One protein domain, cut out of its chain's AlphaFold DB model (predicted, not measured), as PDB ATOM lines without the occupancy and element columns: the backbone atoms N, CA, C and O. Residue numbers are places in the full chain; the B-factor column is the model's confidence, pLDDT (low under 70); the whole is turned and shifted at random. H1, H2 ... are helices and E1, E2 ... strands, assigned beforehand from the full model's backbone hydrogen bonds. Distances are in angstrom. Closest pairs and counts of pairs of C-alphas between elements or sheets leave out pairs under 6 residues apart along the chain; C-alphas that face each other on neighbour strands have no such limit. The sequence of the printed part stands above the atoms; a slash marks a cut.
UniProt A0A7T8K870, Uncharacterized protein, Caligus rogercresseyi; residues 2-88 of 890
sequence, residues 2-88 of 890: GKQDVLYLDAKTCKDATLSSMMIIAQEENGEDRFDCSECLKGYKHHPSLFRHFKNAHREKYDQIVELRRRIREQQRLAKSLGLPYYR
ATOM      1  N   GLY A   2     -68.417   0.617  22.279       74.06
ATOM      2  CA  GLY A   2     -66.985   0.837  22.058       74.06
ATOM      3  C   GLY A   2     -66.284  -0.471  21.682       74.06
ATOM      4  O   GLY A   2     -66.593  -1.522  22.243       74.06
ATOM      5  N   LYS A   3     -65.353  -0.422  20.726       74.69
ATOM      6  CA  LYS A   3     -64.473  -1.562  20.443       74.69
ATOM      7  C   LYS A   3     -63.495  -1.672  21.611       74.69
ATOM      8  O   LYS A   3     -62.849  -0.687  21.946       74.69
ATOM      9  N   GLN A   4     -63.403  -2.840  22.244       74.50
ATOM     10  CA  GLN A   4     -62.365  -3.074  23.246       74.50
ATOM     11  C   GLN A   4     -61.015  -3.130  22.534       74.50
ATOM     12  O   GLN A   4     -60.711  -4.116  21.856       74.50
ATOM     13  N   ASP A   5     -60.217  -2.074  22.678       74.62
ATOM     14  CA  ASP A   5     -58.866  -2.043  22.135       74.62
ATOM     15  C   ASP A   5     -57.996  -3.060  22.870       74.62
ATOM     16  O   ASP A   5     -57.546  -2.870  24.003       74.62
ATOM     17  N   VAL A   6     -57.749  -4.180  22.191       77.56
ATOM     18  CA  VAL A   6     -56.732  -5.147  22.593       77.56
ATOM     19  C   VAL A   6     -55.377  -4.471  22.417       77.56
ATOM     20  O   VAL A   6     -54.785  -4.539  21.339       77.56
ATOM     21  N   LEU A   7     -54.906  -3.822  23.489       77.62
ATOM     22  CA  LEU A   7     -53.555  -3.271  23.609       77.62
ATOM     23  C   LEU A   7     -52.559  -4.274  23.028       77.62
ATOM     24  O   LEU A   7     -52.435  -5.405  23.510       77.62
ATOM     25  N   TYR A   8     -51.927  -3.884  21.920       69.06
ATOM     26  CA  TYR A   8     -51.234  -4.842  21.076       69.06
ATOM     27  C   TYR A   8     -50.012  -5.374  21.818       69.06
ATOM     28  O   TYR A   8     -49.124  -4.614  22.194       69.06
ATOM     29  N   LEU A   9     -49.998  -6.687  22.055       80.31
ATOM     30  CA  LEU A   9     -48.999  -7.365  22.877       80.31
ATOM     31  C   LEU A   9     -47.589  -7.204  22.297       80.31
ATOM     32  O   LEU A   9     -47.162  -8.000  21.455       80.31
ATOM     33  N   ASP A  10     -46.868  -6.188  22.774       87.94
ATOM     34  CA  ASP A  10     -45.495  -5.915  22.372       87.94
ATOM     35  C   ASP A  10     -44.606  -7.133  22.665       87.94
ATOM     36  O   ASP A  10     -44.690  -7.798  23.705       87.94
ATOM     37  N   ALA A  11     -43.714  -7.416  21.718       89.06
ATOM     38  CA  ALA A  11     -42.658  -8.393  21.867       89.06
ATOM     39  C   ALA A  11     -41.732  -8.069  23.053       89.06
ATOM     40  O   ALA A  11     -41.165  -9.009  23.609       89.06
ATOM     41  N   LYS A  12     -41.591  -6.795  23.464       91.19
ATOM     42  CA  LYS A  12     -40.890  -6.416  24.703       91.19
ATOM     43  C   LYS A  12     -41.646  -6.908  25.941       91.19
ATOM     44  O   LYS A  12     -41.146  -7.798  26.621       91.19
ATOM     45  N   THR A  13     -42.896  -6.491  26.147       90.56
ATOM     46  CA  THR A  13     -43.736  -6.954  27.273       90.56
ATOM     47  C   THR A  13     -43.849  -8.487  27.323       90.56
ATOM     48  O   THR A  13     -43.812  -9.094  28.392       90.56
ATOM     49  N   CYS A  14     -43.900  -9.150  26.160       91.00
ATOM     50  CA  CYS A  14     -43.898 -10.612  26.044       91.00
ATOM     51  C   CYS A  14     -42.551 -11.299  26.358       91.00
ATOM     52  O   CYS A  14     -42.548 -12.522  26.537       91.00
ATOM     53  N   LYS A  15     -41.425 -10.569  26.394       90.56
ATOM     54  CA  LYS A  15     -40.113 -11.014  26.910       90.56
ATOM     55  C   LYS A  15     -39.992 -10.733  28.408       90.56
ATOM     56  O   LYS A  15     -39.585 -11.626  29.149       90.56
ATOM     57  N   ASP A  16     -40.394  -9.544  28.840       90.88
ATOM     58  CA  ASP A  16     -40.301  -9.093  30.233       90.88
ATOM     59  C   ASP A  16     -41.136 -10.010  31.146       90.88
ATOM     60  O   ASP A  16     -40.659 -10.493  32.170       90.88
ATOM     61  N   ALA A  17     -42.330 -10.404  30.685       93.12
ATOM     62  CA  ALA A  17     -43.207 -11.388  31.326       93.12
ATOM     63  C   ALA A  17     -42.736 -12.858  31.226       93.12
ATOM     64  O   ALA A  17     -43.519 -13.795  31.426       93.12
ATOM     65  N   THR A  18     -41.490 -13.136  30.846       92.88
ATOM     66  CA  THR A  18     -40.969 -14.510  30.824       92.88
ATOM     67  C   THR A  18     -40.248 -14.806  32.127       92.88
ATOM     68  O   THR A  18     -39.466 -13.993  32.572       92.88
ATOM     69  N   LEU A  19     -40.420 -15.994  32.722       88.81
ATOM     70  CA  LEU A  19     -39.600 -16.374  33.888       88.81
ATOM     71  C   LEU A  19     -38.088 -16.341  33.570       88.81
ATOM     72  O   LEU A  19     -37.273 -16.204  34.465       88.81
ATOM     73  N   SER A  20     -37.713 -16.420  32.293       89.38
ATOM     74  CA  SER A  20     -36.345 -16.226  31.808       89.38
ATOM     75  C   SER A  20     -35.824 -14.778  31.863       89.38
ATOM     76  O   SER A  20     -34.640 -14.602  31.632       89.38
ATOM     77  N   SER A  21     -36.639 -13.756  32.163       90.81
ATOM     78  CA  SER A  21     -36.136 -12.398  32.464       90.81
ATOM     79  C   SER A  21     -35.564 -12.289  33.885       90.81
ATOM     80  O   SER A  21     -34.727 -11.436  34.144       90.81
ATOM     81  N   MET A  22     -35.964 -13.199  34.780       91.25
ATOM     82  CA  MET A  22     -35.544 -13.282  36.189       91.25
ATOM     83  C   MET A  22     -34.191 -13.993  36.384       91.25
ATOM     84  O   MET A  22     -33.758 -14.244  37.512       91.25
ATOM     85  N   MET A  23     -33.566 -14.412  35.282       95.44
ATOM     86  CA  MET A  23     -32.461 -15.360  35.248       95.44
ATOM     87  C   MET A  23     -31.428 -14.925  34.217       95.44
ATOM     88  O   MET A  23     -31.706 -14.901  33.020       95.44
ATOM     89  N   ILE A  24     -30.221 -14.654  34.692       95.56
ATOM     90  CA  ILE A  24     -29.036 -14.500  33.858       95.56
ATOM     91  C   ILE A  24     -28.421 -15.896  33.706       95.56
ATOM     92  O   ILE A  24     -28.326 -16.644  34.679       95.56
ATOM     93  N   ILE A  25     -28.046 -16.270  32.481       95.38
ATOM     94  CA  ILE A  25     -27.247 -17.476  32.234       95.38
ATOM     95  C   ILE A  25     -25.807 -17.009  32.047       95.38
ATOM     96  O   ILE A  25     -25.504 -16.354  31.050       95.38
ATOM     97  N   ALA A  26     -24.952 -17.324  33.013       95.25
ATOM     98  CA  ALA A  26     -23.512 -17.139  32.920       95.25
ATOM     99  C   ALA A  26     -22.869 -18.488  32.582       95.25
ATOM    100  O   ALA A  26     -23.299 -19.521  33.092       95.25
ATOM    101  N   GLN A  27     -21.846 -18.496  31.731       96.06
ATOM    102  CA  GLN A  27     -21.044 -19.698  31.498       96.06
ATOM    103  C   GLN A  27     -19.780 -19.582  32.347       96.06
ATOM    104  O   GLN A  27     -19.028 -18.622  32.189       96.06
ATOM    105  N   GLU A  28     -19.573 -20.514  33.278       95.12
ATOM    106  CA  GLU A  28     -18.320 -20.576  34.038       95.12
ATOM    107  C   GLU A  28     -17.206 -21.162  33.150       95.12
ATOM    108  O   GLU A  28     -17.482 -21.913  32.214       95.12
ATOM    109  N   GLU A  29     -15.938 -20.857  33.446       94.62
ATOM    110  CA  GLU A  29     -14.771 -21.259  32.627       94.62
ATOM    111  C   GLU A  29     -14.676 -22.779  32.387       94.62
ATOM    112  O   GLU A  29     -14.149 -23.232  31.372       94.62
ATOM    113  N   ASN A  30     -15.262 -23.571  33.290       94.62
ATOM    114  CA  ASN A  30     -15.376 -25.028  33.203       94.62
ATOM    115  C   ASN A  30     -16.368 -25.523  32.126       94.62
ATOM    116  O   ASN A  30     -16.491 -26.730  31.917       94.62
ATOM    117  N   GLY A  31     -17.124 -24.627  31.484       95.19
ATOM    118  CA  GLY A  31     -18.210 -24.965  30.559       95.19
ATOM    119  C   GLY A  31     -19.523 -25.386  31.237       95.19
ATOM    120  O   GLY A  31     -20.421 -25.879  30.555       95.19
ATOM    121  N   GLU A  32     -19.659 -25.206  32.559       96.00
ATOM    122  CA  GLU A  32     -20.945 -25.361  33.256       96.00
ATOM    123  C   GLU A  32     -21.800 -24.089  33.087       96.00
ATOM    124  O   GLU A  32     -21.365 -22.983  33.415       96.00
ATOM    125  N   ASP A  33     -23.041 -24.249  32.608       96.25
ATOM    126  CA  ASP A  33     -24.050 -23.180  32.619       96.25
ATOM    127  C   ASP A  33     -24.517 -22.923  34.063       96.25
ATOM    128  O   ASP A  33     -25.096 -23.795  34.722       96.25
ATOM    129  N   ARG A  34     -24.330 -21.691  34.532       96.25
ATOM    130  CA  ARG A  34     -24.765 -21.195  35.837       96.25
ATOM    131  C   ARG A  34     -25.951 -20.244  35.691       96.25
ATOM    132  O   ARG A  34     -26.023 -19.437  34.768       96.25
ATOM    133  N   PHE A  35     -26.885 -20.327  36.638       97.81
ATOM    134  CA  PHE A  35     -28.096 -19.510  36.661       97.81
ATOM    135  C   PHE A  35     -28.000 -18.467  37.776       97.81
ATOM    136  O   PHE A  35     -28.252 -18.780  38.942       97.81
ATOM    137  N   ASP A  36     -27.636 -17.236  37.429       97.88
ATOM    138  CA  ASP A  36     -27.585 -16.113  38.365       97.88
ATOM    139  C   ASP A  36     -28.940 -15.396  38.446       97.88
ATOM    140  O   ASP A  36     -29.673 -15.246  37.462       97.88
ATOM    141  N   CYS A  37     -29.295 -14.943  39.646       97.94
ATOM    142  CA  CYS A  37     -30.488 -14.142  39.877       97.94
ATOM    143  C   CYS A  37     -30.339 -12.748  39.255       97.94
ATOM    144  O   CYS A  37     -29.400 -12.036  39.598       97.94
ATOM    145  N   SER A  38     -31.287 -12.311  38.417       97.12
ATOM    146  CA  SER A  38     -31.221 -10.984  37.772       97.12
ATOM    147  C   SER A  38     -31.281  -9.793  38.741       97.12
ATOM    148  O   SER A  38     -31.069  -8.663  38.321       97.12
ATOM    149  N   GLU A  39     -31.605 -10.034  40.015       97.38
ATOM    150  CA  GLU A  39     -31.886  -9.006  41.026       97.38
ATOM    151  C   GLU A  39     -30.799  -8.865  42.097       97.38
ATOM    152  O   GLU A  39     -30.545  -7.765  42.576       97.38
ATOM    153  N   CYS A  40     -30.140  -9.962  42.483       97.69
ATOM    154  CA  CYS A  40     -29.048  -9.931  43.465       97.69
ATOM    155  C   CYS A  40     -27.791 -10.697  43.029       97.69
ATOM    156  O   CYS A  40     -26.905 -10.923  43.851       97.69
ATOM    157  N   LEU A  41     -27.728 -11.130  41.764       97.06
ATOM    158  CA  LEU A  41     -26.591 -11.814  41.129       97.06
ATOM    159  C   LEU A  41     -26.106 -13.086  41.857       97.06
ATOM    160  O   LEU A  41     -25.008 -13.579  41.611       97.06
ATOM    161  N   LYS A  42     -26.933 -13.655  42.747       97.56
ATOM    162  CA  LYS A  42     -26.647 -14.927  43.423       97.56
ATOM    163  C   LYS A  42     -26.765 -16.087  42.440       97.56
ATOM    164  O   LYS A  42     -27.794 -16.230  41.778       97.56
ATOM    165  N   GLY A  43     -25.725 -16.914  42.399       97.12
ATOM    166  CA  GLY A  43     -25.600 -18.040  41.482       97.12
ATOM    167  C   GLY A  43     -26.200 -19.340  41.990       97.12
ATOM    168  O   GLY A  43     -26.062 -19.708  43.157       97.12
ATOM    169  N   TYR A  44     -26.825 -20.072  41.072       97.31
ATOM    170  CA  TYR A  44     -27.421 -21.378  41.315       97.31
ATOM    171  C   TYR A  44     -27.014 -22.356  40.214       97.31
ATOM    172  O   TYR A  44     -27.262 -22.117  39.035       97.31
ATOM    173  N   LYS A  45     -26.478 -23.523  40.599       95.94
ATOM    174  CA  LYS A  45     -26.184 -24.631  39.667       95.94
ATOM    175  C   LYS A  45     -27.432 -25.192  38.970       95.94
ATOM    176  O   LYS A  45     -27.324 -25.913  37.982       95.94
ATOM    177  N   HIS A  46     -28.631 -24.919  39.493       96.06
ATOM    178  CA  HIS A  46     -29.883 -25.489  38.996       96.06
ATOM    179  C   HIS A  46     -31.007 -24.445  38.935       96.06
ATOM    180  O   HIS A  46     -31.368 -23.838  39.946       96.06
ATOM    181  N   HIS A  47     -31.636 -24.334  37.765       94.75
ATOM    182  CA  HIS A  47     -32.795 -23.481  37.483       94.75
ATOM    183  C   HIS A  47     -33.910 -23.548  38.566       94.75
ATOM    184  O   HIS A  47     -34.332 -22.490  39.030       94.75
ATOM    185  N   PRO A  48     -34.372 -24.716  39.075       96.19
ATOM    186  CA  PRO A  48     -35.379 -24.757  40.149       96.19
ATOM    187  C   PRO A  48     -34.945 -24.100  41.469       96.19
ATOM    188  O   PRO A  48     -35.786 -23.534  42.169       96.19
ATOM    189  N   SER A  49     -33.651 -24.145  41.803       97.06
ATOM    190  CA  SER A  49     -33.107 -23.499  43.004       97.06
ATOM    191  C   SER A  49     -33.145 -21.980  42.872       97.06
ATOM    192  O   SER A  49     -33.575 -21.310  43.810       97.06
ATOM    193  N   LEU A  50     -32.815 -21.448  41.687       96.69
ATOM    194  CA  LEU A  50     -32.988 -20.027  41.384       96.69
ATOM    195  C   LEU A  50     -34.460 -19.605  41.499       96.69
ATOM    196  O   LEU A  50     -34.743 -18.605  42.146       96.69
ATOM    197  N   PHE A  51     -35.420 -20.364  40.958       96.62
ATOM    198  CA  PHE A  51     -36.838 -19.979  41.080       96.62
ATOM    199  C   PHE A  51     -37.366 -20.028  42.515       96.62
ATOM    200  O   PHE A  51     -38.158 -19.162  42.892       96.62
ATOM    201  N   ARG A  52     -36.905 -20.979  43.337       97.38
ATOM    202  CA  ARG A  52     -37.212 -20.989  44.776       97.38
ATOM    203  C   ARG A  52     -36.589 -19.783  45.486       97.38
ATOM    204  O   ARG A  52     -37.256 -19.169  46.311       97.38
ATOM    205  N   HIS A  53     -35.351 -19.423  45.151       97.81
ATOM    206  CA  HIS A  53     -34.711 -18.225  45.685       97.81
ATOM    207  C   HIS A  53     -35.454 -16.948  45.268       97.81
ATOM    208  O   HIS A  53     -35.850 -16.183  46.141       97.81
ATOM    209  N   PHE A  54     -35.707 -16.742  43.973       97.12
ATOM    210  CA  PHE A  54     -36.338 -15.528  43.453       97.12
ATOM    211  C   PHE A  54     -37.740 -15.329  44.042       97.12
ATOM    212  O   PHE A  54     -38.054 -14.237  44.505       97.12
ATOM    213  N   LYS A  55     -38.564 -16.389  44.115       97.50
ATOM    214  CA  LYS A  55     -39.893 -16.323  44.747       97.50
ATOM    215  C   LYS A  55     -39.825 -15.873  46.215       97.50
ATOM    216  O   LYS A  55     -40.721 -15.171  46.673       97.50
ATOM    217  N   ASN A  56     -38.781 -16.274  46.943       98.12
ATOM    218  CA  ASN A  56     -38.655 -16.009  48.375       98.12
ATOM    219  C   ASN A  56     -37.949 -14.675  48.687       98.12
ATOM    220  O   ASN A  56     -38.325 -14.013  49.647       98.12
ATOM    221  N   ALA A  57     -36.933 -14.289  47.909       97.94
ATOM    222  CA  ALA A  57     -36.096 -13.109  48.154       97.94
ATOM    223  C   ALA A  57     -36.506 -11.871  47.340       97.94
ATOM    224  O   ALA A  57     -36.217 -10.750  47.741       97.94
ATOM    225  N   HIS A  58     -37.191 -12.067  46.211       97.75
ATOM    226  CA  HIS A  58     -37.631 -11.010  45.294       97.75
ATOM    227  C   HIS A  58     -39.132 -11.152  45.006       97.75
ATOM    228  O   HIS A  58     -39.584 -11.051  43.863       97.75
ATOM    229  N   ARG A  59     -39.907 -11.428  46.068       97.38
ATOM    230  CA  ARG A  59     -41.339 -11.758  46.014       97.38
ATOM    231  C   ARG A  59     -42.151 -10.747  45.206       97.38
ATOM    232  O   ARG A  59     -42.893 -11.153  44.324       97.38
ATOM    233  N   GLU A  60     -41.969  -9.453  45.447       97.50
ATOM    234  CA  GLU A  60     -42.697  -8.394  44.734       97.50
ATOM    235  C   GLU A  60     -42.494  -8.474  43.218       97.50
ATOM    236  O   GLU A  60     -43.456  -8.440  42.454       97.50
ATOM    237  N   LYS A  61     -41.248  -8.660  42.768       96.56
ATOM    238  CA  LYS A  61     -40.915  -8.784  41.344       96.56
ATOM    239  C   LYS A  61     -41.364 -10.123  40.755       96.56
ATOM    240  O   LYS A  61     -41.778 -10.175  39.597       96.56
ATOM    241  N   TYR A  62     -41.353 -11.197  41.549       96.81
ATOM    242  CA  TYR A  62     -41.963 -12.474  41.173       96.81
ATOM    243  C   TYR A  62     -43.469 -12.297  40.917       96.81
ATOM    244  O   TYR A  62     -43.964 -12.677  39.853       96.81
ATOM    245  N   ASP A  63     -44.178 -11.673  41.857       96.69
ATOM    246  CA  ASP A  63     -45.622 -11.454  41.800       96.69
ATOM    247  C   ASP A  63     -45.988 -10.473  40.662       96.69
ATOM    248  O   ASP A  63     -46.907 -10.757  39.894       96.69
ATOM    249  N   GLN A  64     -45.200  -9.413  40.423       96.44
ATOM    250  CA  GLN A  64     -45.328  -8.526  39.252       96.44
ATOM    251  C   GLN A  64     -45.207  -9.279  37.913       96.44
ATOM    252  O   GLN A  64     -45.999  -9.041  36.997       96.44
ATOM    253  N   ILE A  65     -44.251 -10.204  37.776       95.88
ATOM    254  CA  ILE A  65     -44.047 -10.985  36.541       95.88
ATOM    255  C   ILE A  65     -45.137 -12.057  36.369       95.88
ATOM    256  O   ILE A  65     -45.561 -12.337  35.243       95.88
ATOM    257  N   VAL A  66     -45.644 -12.637  37.461       95.81
ATOM    258  CA  VAL A  66     -46.822 -13.525  37.440       95.81
ATOM    259  C   VAL A  66     -48.087 -12.759  37.043       95.81
ATOM    260  O   VAL A  66     -48.868 -13.256  36.231       95.81
ATOM    261  N   GLU A  67     -48.258 -11.537  37.535       96.38
ATOM    262  CA  GLU A  67     -49.386 -10.667  37.209       96.38
ATOM    263  C   GLU A  67     -49.323 -10.172  35.753       96.38
ATOM    264  O   GLU A  67     -50.296 -10.265  35.006       96.38
ATOM    265  N   LEU A  68     -48.146  -9.776  35.263       95.62
ATOM    266  CA  LEU A  68     -47.964  -9.452  33.847       95.62
ATOM    267  C   LEU A  68     -48.279 -10.664  32.946       95.62
ATOM    268  O   LEU A  68     -48.897 -10.526  31.891       95.62
ATOM    269  N   ARG A  69     -47.947 -11.887  33.385       95.25
ATOM    270  CA  ARG A  69     -48.351 -13.131  32.704       95.25
ATOM    271  C   ARG A  69     -49.853 -13.403  32.738       95.25
ATOM    272  O   ARG A  69     -50.341 -14.018  31.789       95.25
ATOM    273  N   ARG A  70     -50.562 -13.011  33.800       96.12
ATOM    274  CA  ARG A  70     -52.027 -13.108  33.915       96.12
ATOM    275  C   ARG A  70     -52.674 -12.212  32.854       96.12
ATOM    276  O   ARG A  70     -53.242 -12.743  31.896       96.12
ATOM    277  N   ARG A  71     -52.369 -10.910  32.880       95.56
ATOM    278  CA  ARG A  71     -52.850  -9.919  31.897       95.56
ATOM    279  C   ARG A  71     -52.545 -10.287  30.440       95.56
ATOM    280  O   ARG A  71     -53.431 -10.207  29.589       95.56
ATOM    281  N   ILE A  72     -51.344 -10.788  30.133       95.12
ATOM    282  CA  ILE A  72     -51.011 -11.259  28.772       95.12
ATOM    283  C   ILE A  72     -51.886 -12.452  28.344       95.12
ATOM    284  O   ILE A  72     -52.270 -12.545  27.177       95.12
ATOM    285  N   ARG A  73     -52.227 -13.378  29.252       95.00
ATOM    286  CA  ARG A  73     -53.132 -14.501  28.941       95.00
ATOM    287  C   ARG A  73     -54.567 -14.028  28.733       95.00
ATOM    288  O   ARG A  73     -55.229 -14.564  27.847       95.00
ATOM    289  N   GLU A  74     -55.046 -13.047  29.497       95.69
ATOM    290  CA  GLU A  74     -56.358 -12.430  29.267       95.69
ATOM    291  C   GLU A  74     -56.419 -11.701  27.925       95.69
ATOM    292  O   GLU A  74     -57.314 -11.988  27.135       95.69
ATOM    293  N   GLN A  75     -55.435 -10.867  27.586       94.88
ATOM    294  CA  GLN A  75     -55.377 -10.213  26.272       94.88
ATOM    295  C   GLN A  75     -55.311 -11.233  25.119       94.88
ATOM    296  O   GLN A  75     -55.969 -11.051  24.098       94.88
ATOM    297  N   GLN A  76     -54.610 -12.364  25.289       94.31
ATOM    298  CA  GLN A  76     -54.637 -13.468  24.315       94.31
ATOM    299  C   GLN A  76     -55.993 -14.193  24.247       94.31
ATOM    300  O   GLN A  76     -56.369 -14.656  23.169       94.31
ATOM    301  N   ARG A  77     -56.741 -14.299  25.356       95.00
ATOM    302  CA  ARG A  77     -58.119 -14.831  25.367       95.00
ATOM    303  C   ARG A  77     -59.073 -13.882  24.636       95.00
ATOM    304  O   ARG A  77     -59.759 -14.342  23.730       95.00
ATOM    305  N   LEU A  78     -59.045 -12.587  24.966       95.06
ATOM    306  CA  LEU A  78     -59.875 -11.540  24.355       95.06
ATOM    307  C   LEU A  78     -59.623 -11.425  22.848       95.06
ATOM    308  O   LEU A  78     -60.559 -11.485  22.053       95.06
ATOM    309  N   ALA A  79     -58.356 -11.366  22.433       94.06
ATOM    310  CA  ALA A  79     -57.993 -11.377  21.021       94.06
ATOM    311  C   ALA A  79     -58.517 -12.630  20.302       94.06
ATOM    312  O   ALA A  79     -59.063 -12.529  19.206       94.06
ATOM    313  N   LYS A  80     -58.412 -13.810  20.932       94.62
ATOM    314  CA  LYS A  80     -58.924 -15.064  20.370       94.62
ATOM    315  C   LYS A  80     -60.455 -15.067  20.239       94.62
ATOM    316  O   LYS A  80     -60.944 -15.557  19.225       94.62
ATOM    317  N   SER A  81     -61.207 -14.540  21.210       95.38
ATOM    318  CA  SER A  81     -62.674 -14.426  21.108       95.38
ATOM    319  C   SER A  81     -63.121 -13.393  20.072       95.38
ATOM    320  O   SER A  81     -64.128 -13.605  19.409       95.38
ATOM    321  N   LEU A  82     -62.343 -12.325  19.872       94.81
ATOM    322  CA  LEU A  82     -62.580 -11.304  18.842       94.81
ATOM    323  C   LEU A  82     -62.070 -11.711  17.442       94.81
ATOM    324  O   LEU A  82     -62.159 -10.925  16.503       94.81
ATOM    325  N   GLY A  83     -61.491 -12.909  17.283       94.19
ATOM    326  CA  GLY A  83     -60.896 -13.369  16.019       94.19
ATOM    327  C   GLY A  83     -59.631 -12.607  15.586       94.19
ATOM    328  O   GLY A  83     -59.177 -12.758  14.451       94.19
ATOM    329  N   LEU A  84     -59.053 -11.793  16.472       92.19
ATOM    330  CA  LEU A  84     -57.902 -10.938  16.196       92.19
ATOM    331  C   LEU A  84     -56.577 -11.729  16.228       92.19
ATOM    332  O   LEU A  84     -56.396 -12.631  17.053       92.19
ATOM    333  N   PRO A  85     -55.599 -11.383  15.367       88.38
ATOM    334  CA  PRO A  85     -54.300 -12.047  15.339       88.38
ATOM    335  C   PRO A  85     -53.461 -11.671  16.571       88.38
ATOM    336  O   PRO A  85     -52.861 -10.601  16.626       88.38
ATOM    337  N   TYR A  86     -53.372 -12.582  17.541       89.12
ATOM    338  CA  TYR A  86     -52.567 -12.410  18.756       89.12
ATOM    339  C   TYR A  86     -51.168 -13.018  18.634       89.12
ATOM    340  O   TYR A  86     -50.947 -13.983  17.893       89.12
ATOM    341  N   TYR A  87     -50.217 -12.507  19.423       83.06
ATOM    342  CA  TYR A  87     -48.831 -12.985  19.440       83.06
ATOM    343  C   TYR A  87     -48.693 -14.334  20.175       83.06
ATOM    344  O   TYR A  87     -48.092 -14.444  21.245       83.06
ATOM    345  N   ARG A  88     -49.262 -15.403  19.598       80.06
ATOM    346  CA  ARG A  88     -49.116 -16.778  20.094       80.06
ATOM    347  C   ARG A  88     -47.626 -17.112  20.152       80.06
ATOM    348  O   ARG A  88     -46.988 -17.267  19.108       80.06
TER     349      ARG A  88
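What this domain is: This is residues 2 to 88 of the 890 residues of an uncharacterized protein of Caligus rogercresseyi (UniProt A0A7T8K870). A small head, made of the hairpin E1 and E2 with H3 packed mainly on E2, sits at one end of a rod, and the long helix H4 runs away from it. The first stretch, with the short helices H1 and H2, runs along the length of H4 to the head. The 87 printed residues hold H1, H2, E1, E2, H3 and H4 in that order; the two-strand sheet, E1 - E2, is antiparallel, and the class is mostly helix. The whole is loose, with a radius of gyration of the C-alphas of 16.5 A and spans of 56 by 26 by 16 A.

How they stand to each other: H1, residues 13 to 16, is close to but not clearly touching H4, residues 59 to 81; their closest C-alphas, Asp 16 and Ile 65, are 7.6 A apart. H2, residues 19 to 22, is likewise close to but not clearly touching H4, with the C-alphas of Leu 19 and Ile 65 closest at 7.5 A. E1, residues 23 to 27, and E2, residues 33 to 37, form an antiparallel hairpin at 145 degrees, with N 24 and O 36 at 2.9 A and N 34 and O 26 at 2.8 A, within hydrogen-bond range. Residues 35 to 36 of E2 also pair, antiparallel, with residues 43 to 44. The closest C-alphas of E2 and H3, residues 47 to 57, are Phe 35 and His 47, 6.2 A apart. H3 and H4 are close but not clearly touching, with the C-alphas of Lys 55 and Tyr 62 closest at 5.6 A, and run opposite ways at a steep tilt of 69.6 degrees, only just short of about perpendicular. H1 and H3 are apart, as are E2 and H4. Every O i to N i+4 pair is within hydrogen-bond range in H3 and H4; H1 and H2 are too short for such a pair.

Where its parts are: H1 begins at C-alpha 13, (-43.736, -6.954, 27.273), and spans 5.0 A; H2 spans 5.6 A. E1 spans 12.8 A, E2 13.3 A and H3 15.2 A. H4 spans 32.9 A and ends at C-alpha 81, (-62.674, -14.426, 21.108).

The domain as a whole: The C-alphas of Gly 2 and Asn 30, the two farthest apart, are 58.8 A apart. The printed part has no cut; no link between named elements is long. Mean pLDDT of the printed part is 92.9, with residue 8 alone under 70.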